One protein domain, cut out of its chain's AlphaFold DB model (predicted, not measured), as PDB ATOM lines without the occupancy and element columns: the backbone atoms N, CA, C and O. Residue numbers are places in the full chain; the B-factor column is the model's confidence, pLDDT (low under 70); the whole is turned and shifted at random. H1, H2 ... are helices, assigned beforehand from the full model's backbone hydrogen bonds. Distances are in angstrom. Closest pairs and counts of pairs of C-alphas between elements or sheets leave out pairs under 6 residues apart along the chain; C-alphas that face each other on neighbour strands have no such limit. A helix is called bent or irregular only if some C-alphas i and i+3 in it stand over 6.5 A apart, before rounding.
ATOM      1  N   GLU A   8      -6.106 -14.675  33.083       84.44
ATOM      2  CA  GLU A   8      -7.483 -14.238  33.348       84.44
ATOM      3  C   GLU A   8      -7.690 -13.861  34.820       84.44
ATOM      4  O   GLU A   8      -8.274 -12.818  35.113       84.44
ATOM      5  N   LEU A   9      -7.154 -14.654  35.756       88.00
ATOM      6  CA  LEU A   9      -7.222 -14.343  37.186       88.00
ATOM      7  C   LEU A   9      -6.473 -13.045  37.530       88.00
ATOM      8  O   LEU A   9      -6.984 -12.226  38.292       88.00
ATOM      9  N   LEU A  10      -5.281 -12.840  36.960       86.31
ATOM     10  CA  LEU A  10      -4.506 -11.608  37.149       86.31
ATOM     11  C   LEU A  10      -5.233 -10.385  36.577       86.31
ATOM     12  O   LEU A  10      -5.266  -9.341  37.226       86.31
ATOM     13  N   ALA A  11      -5.851 -10.515  35.401       87.81
ATOM     14  CA  ALA A  11      -6.649  -9.454  34.795       87.81
ATOM     15  C   ALA A  11      -7.904  -9.130  35.626       87.81
ATOM     16  O   ALA A  11      -8.229  -7.960  35.815       87.81
ATOM     17  N   ALA A  12      -8.577 -10.144  36.180       90.25
ATOM     18  CA  ALA A  12      -9.723  -9.950  37.065       90.25
ATOM     19  C   ALA A  12      -9.334  -9.204  38.353       90.25
ATOM     20  O   ALA A  12      -9.990  -8.230  38.713       90.25
ATOM     21  N   GLN A  13      -8.231  -9.601  39.000       92.19
ATOM     22  CA  GLN A  13      -7.711  -8.919  40.194       92.19
ATOM     23  C   GLN A  13      -7.290  -7.475  39.905       92.19
ATOM     24  O   GLN A  13      -7.514  -6.585  40.726       92.19
ATOM     25  N   PHE A  14      -6.679  -7.230  38.745       91.75
ATOM     26  CA  PHE A  14      -6.350  -5.882  38.299       91.75
ATOM     27  C   PHE A  14      -7.613  -5.028  38.134       91.75
ATOM     28  O   PHE A  14      -7.698  -3.954  38.728       91.75
ATOM     29  N   ASN A  15      -8.612  -5.524  37.399       91.00
ATOM     30  CA  ASN A  15      -9.864  -4.807  37.157       91.00
ATOM     31  C   ASN A  15     -10.621  -4.510  38.455       91.00
ATOM     32  O   ASN A  15     -11.106  -3.397  38.630       91.00
ATOM     33  N   GLU A  16     -10.675  -5.462  39.389       93.94
ATOM     34  CA  GLU A  16     -11.293  -5.264  40.705       93.94
ATOM     35  C   GLU A  16     -10.631  -4.105  41.466       93.94
ATOM     36  O   GLU A  16     -11.312  -3.213  41.976       93.94
ATOM     37  N   LYS A  17      -9.293  -4.069  41.496       93.81
ATOM     38  CA  LYS A  17      -8.555  -2.994  42.171       93.81
ATOM     39  C   LYS A  17      -8.720  -1.647  41.482       93.81
ATOM     40  O   LYS A  17      -8.868  -0.638  42.167       93.81
ATOM     41  N   ILE A  18      -8.708  -1.616  40.152       93.19
ATOM     42  CA  ILE A  18      -8.949  -0.392  39.381       93.19
ATOM     43  C   ILE A  18     -10.357   0.142  39.638       93.19
ATOM     44  O   ILE A  18     -10.503   1.331  39.913       93.19
ATOM     45  N   GLN A  19     -11.368  -0.730  39.634       94.44
ATOM     46  CA  GLN A  19     -12.751  -0.355  39.920       94.44
ATOM     47  C   GLN A  19     -12.902   0.205  41.337       94.44
ATOM     48  O   GLN A  19     -13.634   1.170  41.554       94.44
ATOM     49  N   GLN A  20     -12.191  -0.371  42.309       95.56
ATOM     50  CA  GLN A  20     -12.162   0.157  43.669       95.56
ATOM     51  C   GLN A  20     -11.583   1.579  43.707       95.56
ATOM     52  O   GLN A  20     -12.188   2.461  44.318       95.56
ATOM     53  N   VAL A  21     -10.464   1.826  43.018       95.00
ATOM     54  CA  VAL A  21      -9.861   3.168  42.929       95.00
ATOM     55  C   VAL A  21     -10.789   4.156  42.221       95.00
ATOM     56  O   VAL A  21     -10.901   5.298  42.661       95.00
ATOM     57  N   GLU A  22     -11.484   3.737  41.162       95.38
ATOM     58  CA  GLU A  22     -12.478   4.563  40.465       95.38
ATOM     59  C   GLU A  22     -13.624   4.975  41.397       95.38
ATOM     60  O   GLU A  22     -13.952   6.160  41.503       95.38
ATOM     61  N   ASN A  23     -14.184   4.019  42.142       95.38
ATOM     62  CA  ASN A  23     -15.246   4.278  43.111       95.38
ATOM     63  C   ASN A  23     -14.781   5.228  44.226       95.38
ATOM     64  O   ASN A  23     -15.492   6.172  44.578       95.38
ATOM     65  N   ASP A  24     -13.582   5.005  44.774       95.25
ATOM     66  CA  ASP A  24     -12.998   5.880  45.790       95.25
ATOM     67  C   ASP A  24     -12.735   7.292  45.245       95.25
ATOM     68  O   ASP A  24     -12.987   8.279  45.945       95.25
ATOM     69  N   PHE A  25     -12.284   7.412  43.993       93.75
ATOM     70  CA  PHE A  25     -12.067   8.704  43.344       93.75
ATOM     71  C   PHE A  25     -13.383   9.467  43.185       93.75
ATOM     72  O   PHE A  25     -13.470  10.621  43.606       93.75
ATOM     73  N   ALA A  26     -14.428   8.816  42.669       92.06
ATOM     74  CA  ALA A  26     -15.749   9.423  42.517       92.06
ATOM     75  C   ALA A  26     -16.322   9.908  43.862       92.06
ATOM     76  O   ALA A  26     -16.843  11.023  43.954       92.06
ATOM     77  N   GLN A  27     -16.168   9.121  44.933       92.38
ATOM     78  CA  GLN A  27     -16.580   9.526  46.282       92.38
ATOM     79  C   GLN A  27     -15.802  10.745  46.796       92.38
ATOM     80  O   GLN A  27     -16.392  11.661  47.376       92.38
ATOM     81  N   LEU A  28     -14.481  10.779  46.594       91.25
ATOM     82  CA  LEU A  28     -13.642  11.911  46.998       91.25
ATOM     83  C   LEU A  28     -13.982  13.176  46.205       91.25
ATOM     84  O   LEU A  28     -14.106  14.250  46.794       91.25
ATOM     85  N   MET A  29     -14.222  13.051  44.900       88.50
ATOM     86  CA  MET A  29     -14.672  14.164  44.066       88.50
ATOM     87  C   MET A  29     -16.050  14.679  44.487       88.50
ATOM     88  O   MET A  29     -16.252  15.886  44.534       88.50
ATOM     89  N   GLY A  30     -16.979  13.812  44.902       86.50
ATOM     90  CA  GLY A  30     -18.256  14.254  45.477       86.50
ATOM     91  C   GLY A  30     -18.086  15.081  46.760       86.50
ATOM     92  O   GLY A  30     -18.814  16.049  46.985       86.50
ATOM     93  N   ARG A  31     -17.084  14.755  47.589       86.00
ATOM     94  CA  ARG A  31     -16.782  15.485  48.832       86.00
ATOM     95  C   ARG A  31     -16.127  16.844  48.587       86.00
ATOM     96  O   ARG A  31     -16.316  17.744  49.403       86.00
ATOM     97  N   ILE A  32     -15.398  17.032  47.484       82.25
ATOM     98  CA  ILE A  32     -14.656  18.280  47.236       82.25
ATOM     99  C   ILE A  32     -15.561  19.514  47.151       82.25
ATOM    100  O   ILE A  32     -15.154  20.613  47.521       82.25
ATOM    101  N   GLY A  33     -16.806  19.340  46.693       72.88
ATOM    102  CA  GLY A  33     -17.788  20.421  46.615       72.88
ATOM    103  C   GLY A  33     -18.109  21.028  47.982       72.88
ATOM    104  O   GLY A  33     -18.435  22.206  48.052       72.88
ATOM    105  N   SER A  34     -17.959  20.239  49.052       76.12
ATOM    106  CA  SER A  34     -18.171  20.668  50.439       76.12
ATOM    107  C   SER A  34     -16.930  21.266  51.109       76.12
ATOM    108  O   SER A  34     -17.039  21.768  52.223       76.12
ATOM    109  N   ILE A  35     -15.765  21.211  50.450       77.81
ATOM    110  CA  ILE A  35     -14.525  21.816  50.940       77.81
ATOM    111  C   ILE A  35     -14.377  23.189  50.289       77.81
ATOM    112  O   ILE A  35     -14.188  23.312  49.076       77.81
ATOM    113  N   ASP A  36     -14.460  24.219  51.118       70.38
ATOM    114  CA  ASP A  36     -14.312  25.620  50.747       70.38
ATOM    115  C   ASP A  36     -13.223  26.312  51.580       70.38
ATOM    116  O   ASP A  36     -12.597  25.720  52.461       70.38
ATOM    117  N   SER A  37     -13.005  27.602  51.323       63.22
ATOM    118  CA  SER A  37     -12.014  28.424  52.027       63.22
ATOM    119  C   SER A  37     -12.277  28.567  53.534       63.22
ATOM    120  O   SER A  37     -11.403  29.045  54.255       63.22
ATOM    121  N   SER A  38     -13.471  28.200  54.010       64.81
ATOM    122  CA  SER A  38     -13.860  28.231  55.425       64.81
ATOM    123  C   SER A  38     -13.681  26.879  56.122       64.81
ATOM    124  O   SER A  38     -13.746  26.787  57.351       64.81
ATOM    125  N   SER A  39     -13.416  25.825  55.348       74.00
ATOM    126  CA  SER A  39     -13.215  24.478  55.858       74.00
ATOM    127  C   SER A  39     -11.968  24.429  56.737       74.00
ATOM    128  O   SER A  39     -10.871  24.813  56.333       74.00
ATOM    129  N   GLY A  40     -12.135  23.959  57.974       71.06
ATOM    130  CA  GLY A  40     -11.046  23.923  58.946       71.06
ATOM    131  C   GLY A  40      -9.858  23.074  58.475       71.06
ATOM    132  O   GLY A  40     -10.026  22.083  57.765       71.06
ATOM    133  N   LEU A  41      -8.654  23.416  58.949       74.50
ATOM    134  CA  LEU A  41      -7.388  22.741  58.617       74.50
ATOM    135  C   LEU A  41      -7.447  21.209  58.761       74.50
ATOM    136  O   LEU A  41      -6.826  20.481  57.994       74.50
ATOM    137  N   LYS A  42      -8.209  20.709  59.737       79.56
ATOM    138  CA  LYS A  42      -8.388  19.271  59.945       79.56
ATOM    139  C   LYS A  42      -9.125  18.602  58.777       79.56
ATOM    140  O   LYS A  42      -8.716  17.538  58.341       79.56
ATOM    141  N   VAL A  43     -10.160  19.243  58.231       82.25
ATOM    142  CA  VAL A  43     -10.951  18.703  57.110       82.25
ATOM    143  C   VAL A  43     -10.092  18.580  55.852       82.25
ATOM    144  O   VAL A  43     -10.131  17.559  55.168       82.25
ATOM    145  N   THR A  44      -9.271  19.593  55.567       80.38
ATOM    146  CA  THR A  44      -8.355  19.576  54.417       80.38
ATOM    147  C   THR A  44      -7.212  18.575  54.602       80.38
ATOM    148  O   THR A  44      -6.820  17.908  53.640       80.38
ATOM    149  N   GLN A  45      -6.707  18.402  55.829       82.19
ATOM    150  CA  GLN A  45      -5.728  17.362  56.159       82.19
ATOM    151  C   GLN A  45      -6.305  15.953  56.003       82.19
ATOM    152  O   GLN A  45      -5.697  15.139  55.312       82.19
ATOM    153  N   ASP A  46      -7.478  15.685  56.579       86.31
ATOM    154  CA  ASP A  46      -8.146  14.384  56.500       86.31
ATOM    155  C   ASP A  46      -8.434  14.019  55.036       86.31
ATOM    156  O   ASP A  46      -8.118  12.916  54.597       86.31
ATOM    157  N   PHE A  47      -8.913  14.978  54.232       89.56
ATOM    158  CA  PHE A  47      -9.084  14.767  52.794       89.56
ATOM    159  C   PHE A  47      -7.759  14.438  52.091       89.56
ATOM    160  O   PHE A  47      -7.695  13.517  51.280       89.56
ATOM    161  N   THR A  48      -6.687  15.173  52.398       86.81
ATOM    162  CA  THR A  48      -5.363  14.935  51.798       86.81
ATOM    163  C   THR A  48      -4.838  13.538  52.143       86.81
ATOM    164  O   THR A  48      -4.219  12.882  51.298       86.81
ATOM    165  N   VAL A  49      -5.087  13.067  53.369       88.31
ATOM    166  CA  VAL A  49      -4.742  11.711  53.817       88.31
ATOM    167  C   VAL A  49      -5.569  10.669  53.069       88.31
ATOM    168  O   VAL A  49      -4.974   9.765  52.482       88.31
ATOM    169  N   ASP A  50      -6.894  10.827  53.021       91.56
ATOM    170  CA  ASP A  50      -7.798   9.916  52.312       91.56
ATOM    171  C   ASP A  50      -7.409   9.794  50.834       91.56
ATOM    172  O   ASP A  50      -7.229   8.689  50.326       91.56
ATOM    173  N   PHE A  51      -7.205  10.926  50.154       92.12
ATOM    174  CA  PHE A  51      -6.797  10.955  48.749       92.12
ATOM    175  C   PHE A  51      -5.439  10.274  48.547       92.12
ATOM    176  O   PHE A  51      -5.247   9.497  47.609       92.12
ATOM    177  N   SER A  52      -4.489  10.509  49.456       89.75
ATOM    178  CA  SER A  52      -3.176   9.866  49.387       89.75
ATOM    179  C   SER A  52      -3.266   8.349  49.543       89.75
ATOM    180  O   SER A  52      -2.584   7.622  48.828       89.75
ATOM    181  N   GLN A  53      -4.080   7.858  50.474       90.69
ATOM    182  CA  GLN A  53      -4.200   6.426  50.739       90.69
ATOM    183  C   GLN A  53      -4.988   5.711  49.644       90.69
ATOM    184  O   GLN A  53      -4.525   4.701  49.118       90.69
ATOM    185  N   LYS A  54      -6.157   6.250  49.290       94.25
ATOM    186  CA  LYS A  54      -7.112   5.596  48.394       94.25
ATOM    187  C   LYS A  54      -6.760   5.736  46.919       94.25
ATOM    188  O   LYS A  54      -7.103   4.858  46.142       94.25
ATOM    189  N   ILE A  55      -6.081   6.821  46.532       92.94
ATOM    190  CA  ILE A  55      -5.771   7.108  45.125       92.94
ATOM    191  C   ILE A  55      -4.273   7.002  44.864       92.94
ATOM    192  O   ILE A  55      -3.851   6.174  44.062       92.94
ATOM    193  N   ILE A  56      -3.452   7.813  45.544       89.50
ATOM    194  CA  ILE A  56      -2.012   7.887  45.241       89.50
ATOM    195  C   ILE A  56      -1.324   6.544  45.485       89.50
ATOM    196  O   ILE A  56      -0.777   5.959  44.551       89.50
ATOM    197  N   ASN A  57      -1.387   6.047  46.719       89.50
ATOM    198  CA  ASN A  57      -0.720   4.805  47.094       89.50
ATOM    199  C   ASN A  57      -1.343   3.600  46.377       89.50
ATOM    200  O   ASN A  57      -0.616   2.739  45.905       89.50
ATOM    201  N   ALA A  58      -2.673   3.562  46.236       91.12
ATOM    202  CA  ALA A  58      -3.352   2.460  45.559       91.12
ATOM    203  C   ALA A  58      -2.930   2.327  44.085       91.12
ATOM    204  O   ALA A  58      -2.657   1.221  43.623       91.12
ATOM    205  N   LEU A  59      -2.809   3.439  43.349       89.31
ATOM    206  CA  LEU A  59      -2.321   3.416  41.967       89.31
ATOM    207  C   LEU A  59      -0.844   3.003  41.875       89.31
ATOM    208  O   LEU A  59      -0.466   2.323  40.922       89.31
ATOM    209  N   GLU A  60      -0.010   3.406  42.837       86.56
ATOM    210  CA  GLU A  60       1.389   2.960  42.920       86.56
ATOM    211  C   GLU A  60       1.487   1.453  43.216       86.56
ATOM    212  O   GLU A  60       2.254   0.745  42.562       86.56
ATOM    213  N   ASP A  61       0.665   0.943  44.136       89.00
ATOM    214  CA  ASP A  61       0.609  -0.474  44.496       89.00
ATOM    215  C   ASP A  61       0.112  -1.342  43.334       89.00
ATOM    216  O   ASP A  61       0.664  -2.415  43.083       89.00
ATOM    217  N   ILE A  62      -0.902  -0.880  42.591       89.69
ATOM    218  CA  ILE A  62      -1.375  -1.551  41.373       89.69
ATOM    219  C   ILE A  62      -0.253  -1.599  40.335       89.69
ATOM    220  O   ILE A  62       0.015  -2.662  39.777       89.69
ATOM    221  N   ALA A  63       0.449  -0.483  40.114       86.06
ATOM    222  CA  ALA A  63       1.543  -0.441  39.151       86.06
ATOM    223  C   ALA A  63       2.695  -1.393  39.523       86.06
ATOM    224  O   ALA A  63       3.287  -2.019  38.645       86.06
ATOM    225  N   ALA A  64       2.984  -1.549  40.817       86.81
ATOM    226  CA  ALA A  64       3.999  -2.480  41.304       86.81
ATOM    227  C   ALA A  64       3.573  -3.956  41.194       86.81
ATOM    228  O   ALA A  64       4.406  -4.817  40.916       86.81
ATOM    229  N   GLN A  65       2.293  -4.260  41.425       87.38
ATOM    230  CA  GLN A  65       1.774  -5.634  41.424       87.38
ATOM    231  C   GLN A  65       1.460  -6.159  40.020       87.38
ATOM    232  O   GLN A  65       1.584  -7.361  39.781       87.38
ATOM    233  N   PHE A  66       1.084  -5.278  39.090       88.31
ATOM    234  CA  PHE A  66       0.637  -5.647  37.744       88.31
ATOM    235  C   PHE A  66       1.423  -4.921  36.638       88.31
ATOM    236  O   PHE A  66       0.807  -4.321  35.755       88.31
ATOM    237  N   PRO A  67       2.771  -4.979  36.623       84.81
ATOM    238  CA  PRO A  67       3.598  -4.172  35.722       84.81
ATOM    239  C   PRO A  67       3.262  -4.378  34.237       84.81
ATOM    240  O   PRO A  67       3.225  -3.412  33.486       84.81
ATOM    241  N   ALA A  68       2.934  -5.607  33.824       83.94
ATOM    242  CA  ALA A  68       2.570  -5.928  32.439       83.94
ATOM    243  C   ALA A  68       1.210  -5.348  31.997       83.94
ATOM    244  O   ALA A  68       0.973  -5.179  30.807       83.94
ATOM    245  N   LEU A  69       0.304  -5.056  32.938       81.25
ATOM    246  CA  LEU A  69      -1.004  -4.453  32.643       81.25
ATOM    247  C   LEU A  69      -0.954  -2.921  32.683       81.25
ATOM    248  O   LEU A  69      -1.841  -2.263  32.148       81.25
ATOM    249  N   VAL A  70       0.094  -2.357  33.288       77.44
ATOM    250  CA  VAL A  70       0.312  -0.908  33.399       77.44
ATOM    251  C   VAL A  70       1.498  -0.411  32.570       77.44
ATOM    252  O   VAL A  70       1.888   0.745  32.703       77.44
ATOM    253  N   GLU A  71       2.083  -1.257  31.720       66.06
ATOM    254  CA  GLU A  71       3.294  -0.941  30.945       66.06
ATOM    255  C   GLU A  71       3.110   0.311  30.064       66.06
ATOM    256  O   GLU A  71       4.044   1.087  29.883       66.06
ATOM    257  N   ASN A  72       1.869   0.576  29.640       61.12
ATOM    258  CA  ASN A  72       1.477   1.739  28.836       61.12
ATOM    259  C   ASN A  72       0.769   2.842  29.644       61.12
ATOM    260  O   ASN A  72       0.152   3.744  29.076       61.12
ATOM    261  N   TRP A  73       0.806   2.777  30.976       70.50
ATOM    262  CA  TRP A  73       0.142   3.748  31.847       70.50
ATOM    263  C   TRP A  73       1.012   4.998  32.020       70.50
ATOM    264  O   TRP A  73       1.535   5.301  33.094       70.50
ATOM    265  N   HIS A  74       1.215   5.711  30.912       62.94
ATOM    266  CA  HIS A  74       1.993   6.949  30.877       62.94
ATOM    267  C   HIS A  74       1.234   8.135  31.495       62.94
ATOM    268  O   HIS A  74       1.859   9.067  32.001       62.94
ATOM    269  N   GLY A  75      -0.101   8.064  31.505       71.81
ATOM    270  CA  GLY A  75      -1.005   9.101  32.003       71.81
ATOM    271  C   GLY A  75      -1.811   8.692  33.240       71.81
ATOM    272  O   GLY A  75      -1.565   7.668  33.886       71.81
ATOM    273  N   LEU A  76      -2.783   9.533  33.588       79.25
ATOM    274  CA  LEU A  76      -3.799   9.208  34.586       79.25
ATOM    275  C   LEU A  76      -4.702   8.062  34.085       79.25
ATOM    276  O   LEU A  76      -4.867   7.889  32.876       79.25
ATOM    277  N   PRO A  77      -5.307   7.270  34.990       83.94
ATOM    278  CA  PRO A  77      -6.371   6.346  34.612       83.94
ATOM    279  C   PRO A  77      -7.492   7.067  33.836       83.94
ATOM    280  O   PRO A  77      -7.777   8.216  34.166       83.94
ATOM    281  N   PRO A  78      -8.188   6.411  32.886       82.94
ATOM    282  CA  PRO A  78      -9.192   7.065  32.033       82.94
ATOM    283  C   PRO A  78     -10.324   7.785  32.786       82.94
ATOM    284  O   PRO A  78     -10.909   8.731  32.268       82.94
ATOM    285  N   PHE A  79     -10.635   7.338  34.006       87.00
ATOM    286  CA  PHE A  79     -11.665   7.921  34.871       87.00
ATOM    287  C   PHE A  79     -11.185   9.140  35.684       87.00
ATOM    288  O   PHE A  79     -12.000   9.787  36.336       87.00
ATOM    289  N   ILE A  80      -9.886   9.465  35.661       87.75
ATOM    290  CA  ILE A  80      -9.313  10.653  36.307       87.75
ATOM    291  C   ILE A  80      -8.838  11.611  35.217       87.75
ATOM    292  O   ILE A  80      -7.839  11.349  34.547       87.75
ATOM    293  N   LYS A  81      -9.503  12.757  35.071       86.31
ATOM    294  CA  LYS A  81      -9.061  13.783  34.121       86.31
ATOM    295  C   LYS A  81      -7.989  14.675  34.744       86.31
ATOM    296  O   LYS A  81      -7.971  14.887  35.958       86.31
ATOM    297  N   GLN A  82      -7.096  15.228  33.919       84.69
ATOM    298  CA  GLN A  82      -6.075  16.165  34.405       84.69
ATOM    299  C   GLN A  82      -6.732  17.388  35.059       84.69
ATOM    300  O   GLN A  82      -6.308  17.812  36.132       84.69
ATOM    301  N   GLU A  83      -7.816  17.899  34.475       83.19
ATOM    302  CA  GLU A  83      -8.575  19.054  34.961       83.19
ATOM    303  C   GLU A  83      -9.181  18.817  36.351       83.19
ATOM    304  O   GLU A  83      -9.220  19.739  37.174       83.19
ATOM    305  N   ASP A  84      -9.600  17.582  36.643       85.25
ATOM    306  CA  ASP A  84     -10.135  17.203  37.953       85.25
ATOM    307  C   ASP A  84      -9.047  17.327  39.023       85.25
ATOM    308  O   ASP A  84      -9.271  17.905  40.090       85.25
ATOM    309  N   ILE A  85      -7.835  16.847  38.717       85.31
ATOM    310  CA  ILE A  85      -6.691  16.948  39.628       85.31
ATOM    311  C   ILE A  85      -6.226  18.398  39.785       85.31
ATOM    312  O   ILE A  85      -5.927  18.824  40.900       85.31
ATOM    313  N   MET A  86      -6.204  19.186  38.711       82.06
ATOM    314  CA  MET A  86      -5.854  20.606  38.811       82.06
ATOM    315  C   MET A  86      -6.854  21.360  39.699       82.06
ATOM    316  O   MET A  86      -6.448  22.079  40.611       82.06
ATOM    317  N   THR A  87      -8.156  21.114  39.523       79.62
ATOM    318  CA  THR A  87      -9.218  21.684  40.372       79.62
ATOM    319  C   THR A  87      -9.067  21.258  41.836       79.62
ATOM    320  O   THR A  87      -9.236  22.069  42.750       79.62
ATOM    321  N   LEU A  88      -8.711  19.990  42.070       83.62
ATOM    322  CA  LEU A  88      -8.408  19.453  43.396       83.62
ATOM    323  C   LEU A  88      -7.281  20.216  44.084       83.62
ATOM    324  O   LEU A  88      -7.411  20.615  45.241       83.62
ATOM    325  N   ILE A  89      -6.184  20.433  43.365       80.06
ATOM    326  CA  ILE A  89      -5.017  21.131  43.893       80.06
ATOM    327  C   ILE A  89      -5.341  22.597  44.206       80.06
ATOM    328  O   ILE A  89      -4.867  23.116  45.216       80.06
ATOM    329  N   GLU A  90      -6.154  23.260  43.381       75.50
ATOM    330  CA  GLU A  90      -6.582  24.642  43.633       75.50
ATOM    331  C   GLU A  90      -7.370  24.772  44.935       75.50
ATOM    332  O   GLU A  90      -7.152  25.702  45.707       75.50
ATOM    333  N   ARG A  91      -8.280  23.836  45.207       77.62
ATOM    334  CA  ARG A  91      -9.093  23.872  46.430       77.62
ATOM    335  C   ARG A  91      -8.347  23.371  47.656       77.62
ATOM    336  O   ARG A  91      -8.682  23.747  48.777       77.62
ATOM    337  N   ILE A  92      -7.355  22.507  47.456       80.56
ATOM    338  CA  ILE A  92      -6.627  21.833  48.529       80.56
ATOM    339  C   ILE A  92      -5.124  21.999  48.272       80.56
ATOM    340  O   ILE A  92      -4.451  21.056  47.847       80.56
ATOM    341  N   PRO A  93      -4.553  23.183  48.560       76.00
ATOM    342  CA  PRO A  93      -3.140  23.464  48.316       76.00
ATOM    343  C   PRO A  93      -2.142  22.425  48.868       76.00
ATOM    344  O   PRO A  93      -1.183  22.097  48.158       76.00
ATOM    345  N   PRO A  94      -2.350  21.828  50.066       79.44
ATOM    346  CA  PRO A  94      -1.480  20.759  50.565       79.44
ATOM    347  C   PRO A  94      -1.401  19.535  49.641       79.44
ATOM    348  O   PRO A  94      -0.351  18.893  49.551       79.44
ATOM    349  N   LEU A  95      -2.485  19.221  48.923       83.75
ATOM    350  CA  LEU A  95      -2.505  18.145  47.935       83.75
ATOM    351  C   LEU A  95      -1.618  18.492  46.731       83.75
ATOM    352  O   LEU A  95      -0.854  17.645  46.271       83.75
ATOM    353  N   GLY A  96      -1.634  19.753  46.290       82.88
ATOM    354  CA  GLY A  96      -0.734  20.272  45.255       82.88
ATOM    355  C   GLY A  96       0.732  20.103  45.576       82.88
ATOM    356  O   GLY A  96       1.488  19.551  44.778       82.88
ATOM    357  N   LEU A  97       1.131  20.527  46.775       80.94
ATOM    358  CA  LEU A  97       2.502  20.347  47.249       80.94
ATOM    359  C   LEU A  97       2.915  18.877  47.228       80.94
ATOM    360  O   LEU A  97       4.048  18.554  46.882       80.94
ATOM    361  N   ARG A  98       2.002  17.972  47.583       83.69
ATOM    362  CA  ARG A  98       2.301  16.544  47.599       83.69
ATOM    363  C   ARG A  98       2.457  15.962  46.200       83.69
ATOM    364  O   ARG A  98       3.443  15.272  45.960       83.69
ATOM    365  N   LEU A  99       1.514  16.230  45.300       86.81
ATOM    366  CA  LEU A  99       1.525  15.681  43.941       86.81
ATOM    367  C   LEU A  99       2.708  16.208  43.127       86.81
ATOM    368  O   LEU A  99       3.402  15.441  42.468       86.81
ATOM    369  N   THR A 100       2.991  17.506  43.236       86.56
ATOM    370  CA  THR A 100       4.014  18.165  42.411       86.56
ATOM    371  C   THR A 100       5.443  17.789  42.798       86.56
ATOM    372  O   THR A 100       6.349  17.867  41.975       86.56
ATOM    373  N   ARG A 101       5.658  17.291  44.022       85.00
ATOM    374  CA  ARG A 101       6.953  16.758  44.481       85.00
ATOM    375  C   ARG A 101       7.249  15.335  43.998       85.00
ATOM    376  O   ARG A 101       8.371  14.849  44.158       85.00
ATOM    377  N   LEU A 102       6.260  14.642  43.436       81.81
ATOM    378  CA  LEU A 102       6.394  13.269  42.962       81.81
ATOM    379  C   LEU A 102       6.523  13.272  41.440       81.81
ATOM    380  O   LEU A 102       5.571  13.571  40.726       81.81
ATOM    381  N   GLU A 103       7.696  12.896  40.929       83.62
ATOM    382  CA  GLU A 103       7.943  12.859  39.483       83.62
ATOM    383  C   GLU A 103       6.933  11.983  38.713       83.62
ATOM    384  O   GLU A 103       6.451  12.446  37.680       83.62
ATOM    385  N   PRO A 104       6.528  10.780  39.185       82.31
ATOM    386  CA  PRO A 104       5.515   9.988  38.483       82.31
ATOM    387  C   PRO A 104       4.180  10.723  38.330       82.31
ATOM    388  O   PRO A 104       3.544  10.637  37.284       82.31
ATOM    389  N   TRP A 105       3.771  11.489  39.344       84.88
ATOM    390  CA  TRP A 105       2.549  12.289  39.286       84.88
ATOM    391  C   TRP A 105       2.706  13.510  38.393       84.88
ATOM    392  O   TRP A 105       1.814  13.785  37.601       84.88
ATOM    393  N   MET A 106       3.851  14.190  38.440       86.06
ATOM    394  CA  MET A 106       4.135  15.273  37.501       86.06
ATOM    395  C   MET A 106       4.124  14.791  36.050       86.06
ATOM    396  O   MET A 106       3.560  15.481  35.212       86.06
ATOM    397  N   LYS A 107       4.631  13.586  35.749       85.00
ATOM    398  CA  LYS A 107       4.496  12.983  34.408       85.00
ATOM    399  C   LYS A 107       3.035  12.826  34.007       85.00
ATOM    400  O   LYS A 107       2.658  13.319  32.955       85.00
ATOM    401  N   ARG A 108       2.210  12.232  34.873       83.25
ATOM    402  CA  ARG A 108       0.770  12.035  34.625       83.25
ATOM    403  C   ARG A 108      -0.002  13.347  34.441       83.25
ATOM    404  O   ARG A 108      -0.977  13.390  33.697       83.25
ATOM    405  N   LEU A 109       0.411  14.405  35.138       84.12
ATOM    406  CA  LEU A 109      -0.203  15.734  35.053       84.12
ATOM    407  C   LEU A 109       0.281  16.546  33.856       84.12
ATOM    408  O   LEU A 109      -0.456  17.393  33.368       84.12
ATOM    409  N   ALA A 110       1.516  16.322  33.418       82.19
ATOM    410  CA  ALA A 110       2.126  17.066  32.330       82.19
ATOM    411  C   ALA A 110       1.881  16.429  30.963       82.19
ATOM    412  O   ALA A 110       1.814  17.141  29.965       82.19
ATOM    413  N   TYR A 111       1.738  15.106  30.927       75.81
ATOM    414  CA  TYR A 111       1.603  14.307  29.719       75.81
ATOM    415  C   TYR A 111       0.306  13.498  29.804       75.81
ATOM    416  O   TYR A 111       0.165  12.628  30.662       75.81
ATOM    417  N   GLY A 112      -0.671  13.814  28.953       59.69
ATOM    418  CA  GLY A 112      -1.910  13.035  28.853       59.69
ATOM    419  C   GLY A 112      -1.697  11.707  28.118       59.69
ATOM    420  O   GLY A 112      -2.329  10.708  28.451       59.69
ATOM    421  N   ASP A 113      -0.781  11.705  27.141       55.53
ATOM    422  CA  ASP A 113      -0.766  10.723  26.054       55.53
ATOM    423  C   ASP A 113       0.548  10.718  25.224       55.53
ATOM    424  O   ASP A 113       0.615  10.088  24.170       55.53
ATOM    425  N   GLY A 114       1.633  11.368  25.680       60.81
ATOM    426  CA  GLY A 114       2.897  11.429  24.917       60.81
ATOM    427  C   GLY A 114       4.067  12.135  25.614       60.81
ATOM    428  O   GLY A 114       4.127  12.191  26.836       60.81
ATOM    429  N   GLU A 115       5.018  12.674  24.839       66.06
ATOM    430  CA  GLU A 115       6.239  13.337  25.353       66.06
ATOM    431  C   GLU A 115       6.151  14.879  25.421       66.06
ATOM    432  O   GLU A 115       7.108  15.536  25.830       66.06
ATOM    433  N   SER A 116       5.025  15.484  25.022       75.50
ATOM    434  CA  SER A 116       4.834  16.945  24.996       75.50
ATOM    435  C   SER A 116       3.890  17.438  26.090       75.50
ATOM    436  O   SER A 116       2.846  16.827  26.318       75.50
ATOM    437  N   PHE A 117       4.213  18.575  26.716       81.94
ATOM    438  CA  PHE A 117       3.363  19.181  27.744       81.94
ATOM    439  C   PHE A 117       1.962  19.506  27.216       81.94
ATOM    440  O   PHE A 117       1.820  20.141  26.170       81.94
ATOM    441  N   THR A 118       0.936  19.094  27.958       82.50
ATOM    442  CA  THR A 118      -0.464  19.351  27.611       82.50
ATOM    443  C   THR A 118      -0.876  20.791  27.943       82.50
ATOM    444  O   THR A 118      -0.299  21.451  28.814       82.50
ATOM    445  N   GLN A 119      -1.916  21.292  27.268       81.94
ATOM    446  CA  GLN A 119      -2.473  22.620  27.551       81.94
ATOM    447  C   GLN A 119      -2.974  22.764  29.006       81.94
ATOM    448  O   GLN A 119      -2.620  23.765  29.631       81.94
ATOM    449  N   PRO A 120      -3.679  21.777  29.609       81.44
ATOM    450  CA  PRO A 120      -4.078  21.840  31.018       81.44
ATOM    451  C   PRO A 120      -2.907  22.051  31.984       81.44
ATOM    452  O   PRO A 120      -3.030  22.807  32.947       81.44
ATOM    453  N   TYR A 121      -1.748  21.440  31.719       84.75
ATOM    454  CA  TYR A 121      -0.535  21.655  32.511       84.75
ATOM    455  C   TYR A 121      -0.024  23.099  32.405       84.75
ATOM    456  O   TYR A 121       0.277  23.732  33.423       84.75
ATOM    457  N   ALA A 122       0.054  23.638  31.184       83.94
ATOM    458  CA  ALA A 122       0.517  25.003  30.935       83.94
ATOM    459  C   ALA A 122      -0.433  26.059  31.529       83.94
ATOM    460  O   ALA A 122       0.019  27.014  32.178       83.94
ATOM    461  N   ASP A 123      -1.741  25.861  31.366       83.12
ATOM    462  CA  ASP A 123      -2.784  26.728  31.915       83.12
ATOM    463  C   ASP A 123      -2.744  26.720  33.441       83.12
ATOM    464  O   ASP A 123      -2.760  27.777  34.075       83.12
ATOM    465  N   PHE A 124      -2.604  25.540  34.046       82.12
ATOM    466  CA  PHE A 124      -2.504  25.401  35.491       82.12
ATOM    467  C   PHE A 124      -1.248  26.071  36.059       82.12
ATOM    468  O   PHE A 124      -1.346  26.850  37.008       82.12
ATOM    469  N   LYS A 125      -0.072  25.869  35.446       82.31
ATOM    470  CA  LYS A 125       1.168  26.565  35.838       82.31
ATOM    471  C   LYS A 125       1.001  28.088  35.767       82.31
ATOM    472  O   LYS A 125       1.401  28.808  36.687       82.31
ATOM    473  N   THR A 126       0.375  28.581  34.697       81.94
ATOM    474  CA  THR A 126       0.085  30.008  34.503       81.94
ATOM    475  C   THR A 126      -0.859  30.525  35.582       81.94
ATOM    476  O   THR A 126      -0.567  31.535  36.226       81.94
ATOM    477  N   LYS A 127      -1.942  29.799  35.859       78.06
ATOM    478  CA  LYS A 127      -2.933  30.155  36.874       78.06
ATOM    479  C   LYS A 127      -2.324  30.179  38.273       78.06
ATOM    480  O   LYS A 127      -2.498  31.178  38.968       78.06
ATOM    481  N   ILE A 128      -1.519  29.179  38.651       76.19
ATOM    482  CA  ILE A 128      -0.740  29.173  39.904       76.19
ATOM    483  C   ILE A 128       0.129  30.413  40.000       76.19
ATOM    484  O   ILE A 128       0.199  31.036  41.052       76.19
ATOM    485  N   SER A 129       0.797  30.796  38.913       71.56
ATOM    486  CA  SER A 129       1.667  31.969  38.923       71.56
ATOM    487  C   SER A 129       0.892  33.279  39.158       71.56
ATOM    488  O   SER A 129       1.461  34.222  39.710       71.56
ATOM    489  N   GLN A 130      -0.384  33.343  38.771       70.62
ATOM    490  CA  GLN A 130      -1.222  34.548  38.803       70.62
ATOM    491  C   GLN A 130      -2.130  34.648  40.037       70.62
ATOM    492  O   GLN A 130      -2.566  35.742  40.390       70.62
ATOM    493  N   THR A 131      -2.432  33.531  40.697       63.03
ATOM    494  CA  THR A 131      -3.428  33.475  41.775       63.03
ATOM    495  C   THR A 131      -2.810  33.475  43.174       63.03
ATOM    496  O   THR A 131      -1.793  32.836  43.427       63.03
ATOM    497  N   LYS A 132      -3.478  34.150  44.123       57.03
ATOM    498  CA  LYS A 132      -3.193  34.100  45.574       57.03
ATOM    499  C   LYS A 132      -3.927  32.934  46.267       57.03
ATOM    500  O   LYS A 132      -4.442  33.096  47.365       57.03
ATOM    501  N   ILE A 133      -4.062  31.786  45.600       51.50
ATOM    502  CA  ILE A 133      -4.836  30.632  46.110       51.50
ATOM    503  C   ILE A 133      -4.122  29.932  47.284       51.50
ATOM    504  O   ILE A 133      -4.744  29.234  48.082       51.50
ATOM    505  N   TYR A 134      -2.814  30.135  47.421       52.47
ATOM    506  CA  TYR A 134      -1.995  29.439  48.401       52.47
ATOM    507  C   TYR A 134      -2.040  30.097  49.780       52.47
ATOM    508  O   TYR A 134      -1.891  31.308  49.916       52.47
ATOM    509  N   THR A 135      -2.188  29.259  50.807       50.81
ATOM    510  CA  THR A 135      -2.255  29.626  52.229       50.81
ATOM    511  C   THR A 135      -1.053  30.439  52.719       50.81
ATOM    512  O   THR A 135      -1.177  31.157  53.707       50.81
ATOM    513  N   THR A 136       0.084  30.381  52.013       53.25
ATOM    514  CA  THR A 136       1.231  31.288  52.166       53.25
ATOM    515  C   THR A 136       1.964  31.470  50.825       53.25
ATOM    516  O   THR A 136       1.977  30.551  50.003       53.25
ATOM    517  N   GLU A 137       2.649  32.605  50.612       53.12
ATOM    518  CA  GLU A 137       3.551  32.832  49.453       53.12
ATOM    519  C   GLU A 137       4.597  31.705  49.281       53.12
ATOM    520  O   GLU A 137       5.068  31.429  48.178       53.12
TER     521      GLU A 137
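What this domain is: This is residues 8 to 137 of the 419 residues of an uncharacterized protein of Tatlockia micdadei (UniProt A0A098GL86). A long helical hairpin, H1 and the bent but nearly straight H2, makes one side of the domain, and four shorter helices, H3 to H6, gather beside the part of it nearer its turn. H4 packs on arm H2a, and H6 lies on the far side of this group from the hairpin. The printed part has 130 residues with six named helices, H1 to H6 in chain order, and no named strand: the class is all helix. It is compact, with a radius of gyration of the C-alphas of 15.4 A and spans of 49 by 34 by 20 A.

Where its parts are: H1, residues 8 to 32, begins at C-alpha 8 (-7.483, -14.238, 33.348) and is 36.1 A long. H2, residues 41 to 65, was assigned as one helix by its hydrogen bonds but is bent: C-alphas 54 and 57 are 6.6 A apart. Its arms are H2a, residues 41 to 54, 20.0 A, and H2b, residues 57 to 65. H3 is residues 82 to 91, H4 93 to 100, H5 103 to 110. H6, residues 119 to 130, 16.4 A, ends at C-alpha 130 (-1.222, 34.548, 38.803).

How they stand to each other: H1 and H2a form a hairpin and touch, closest at the C-alphas of Asp 24 and Lys 54, 6.4 A, at a shallow tilt of 14 degrees, opposite ways. H2a touches H4 at Thr 48 and Leu 95, their closest C-alphas, 5.8 A. H3 and H4 touch only at the corner, closest at the C-alphas of Ile 89 and Gly 96, 4.6 A. H5 and H6 only just touch, with 3 pairs of C-alphas within 8 A, the closest Ala 110 and Tyr 121, 5.3 A. Each O i to N i+4 pair is within hydrogen-bond range in H1, H2a, H2b, H3, H4, H5 and H6.

The domain as a whole: The C-alphas of Glu 8 and Glu 137 are the two farthest apart, 51.0 A. The printed part has no cut; the link H2 to H3, residues 66 to 81, is long. Confidence is under 70 at residues 37 to 38, 71 to 72, 74, 112 to 115 and 131 to 137.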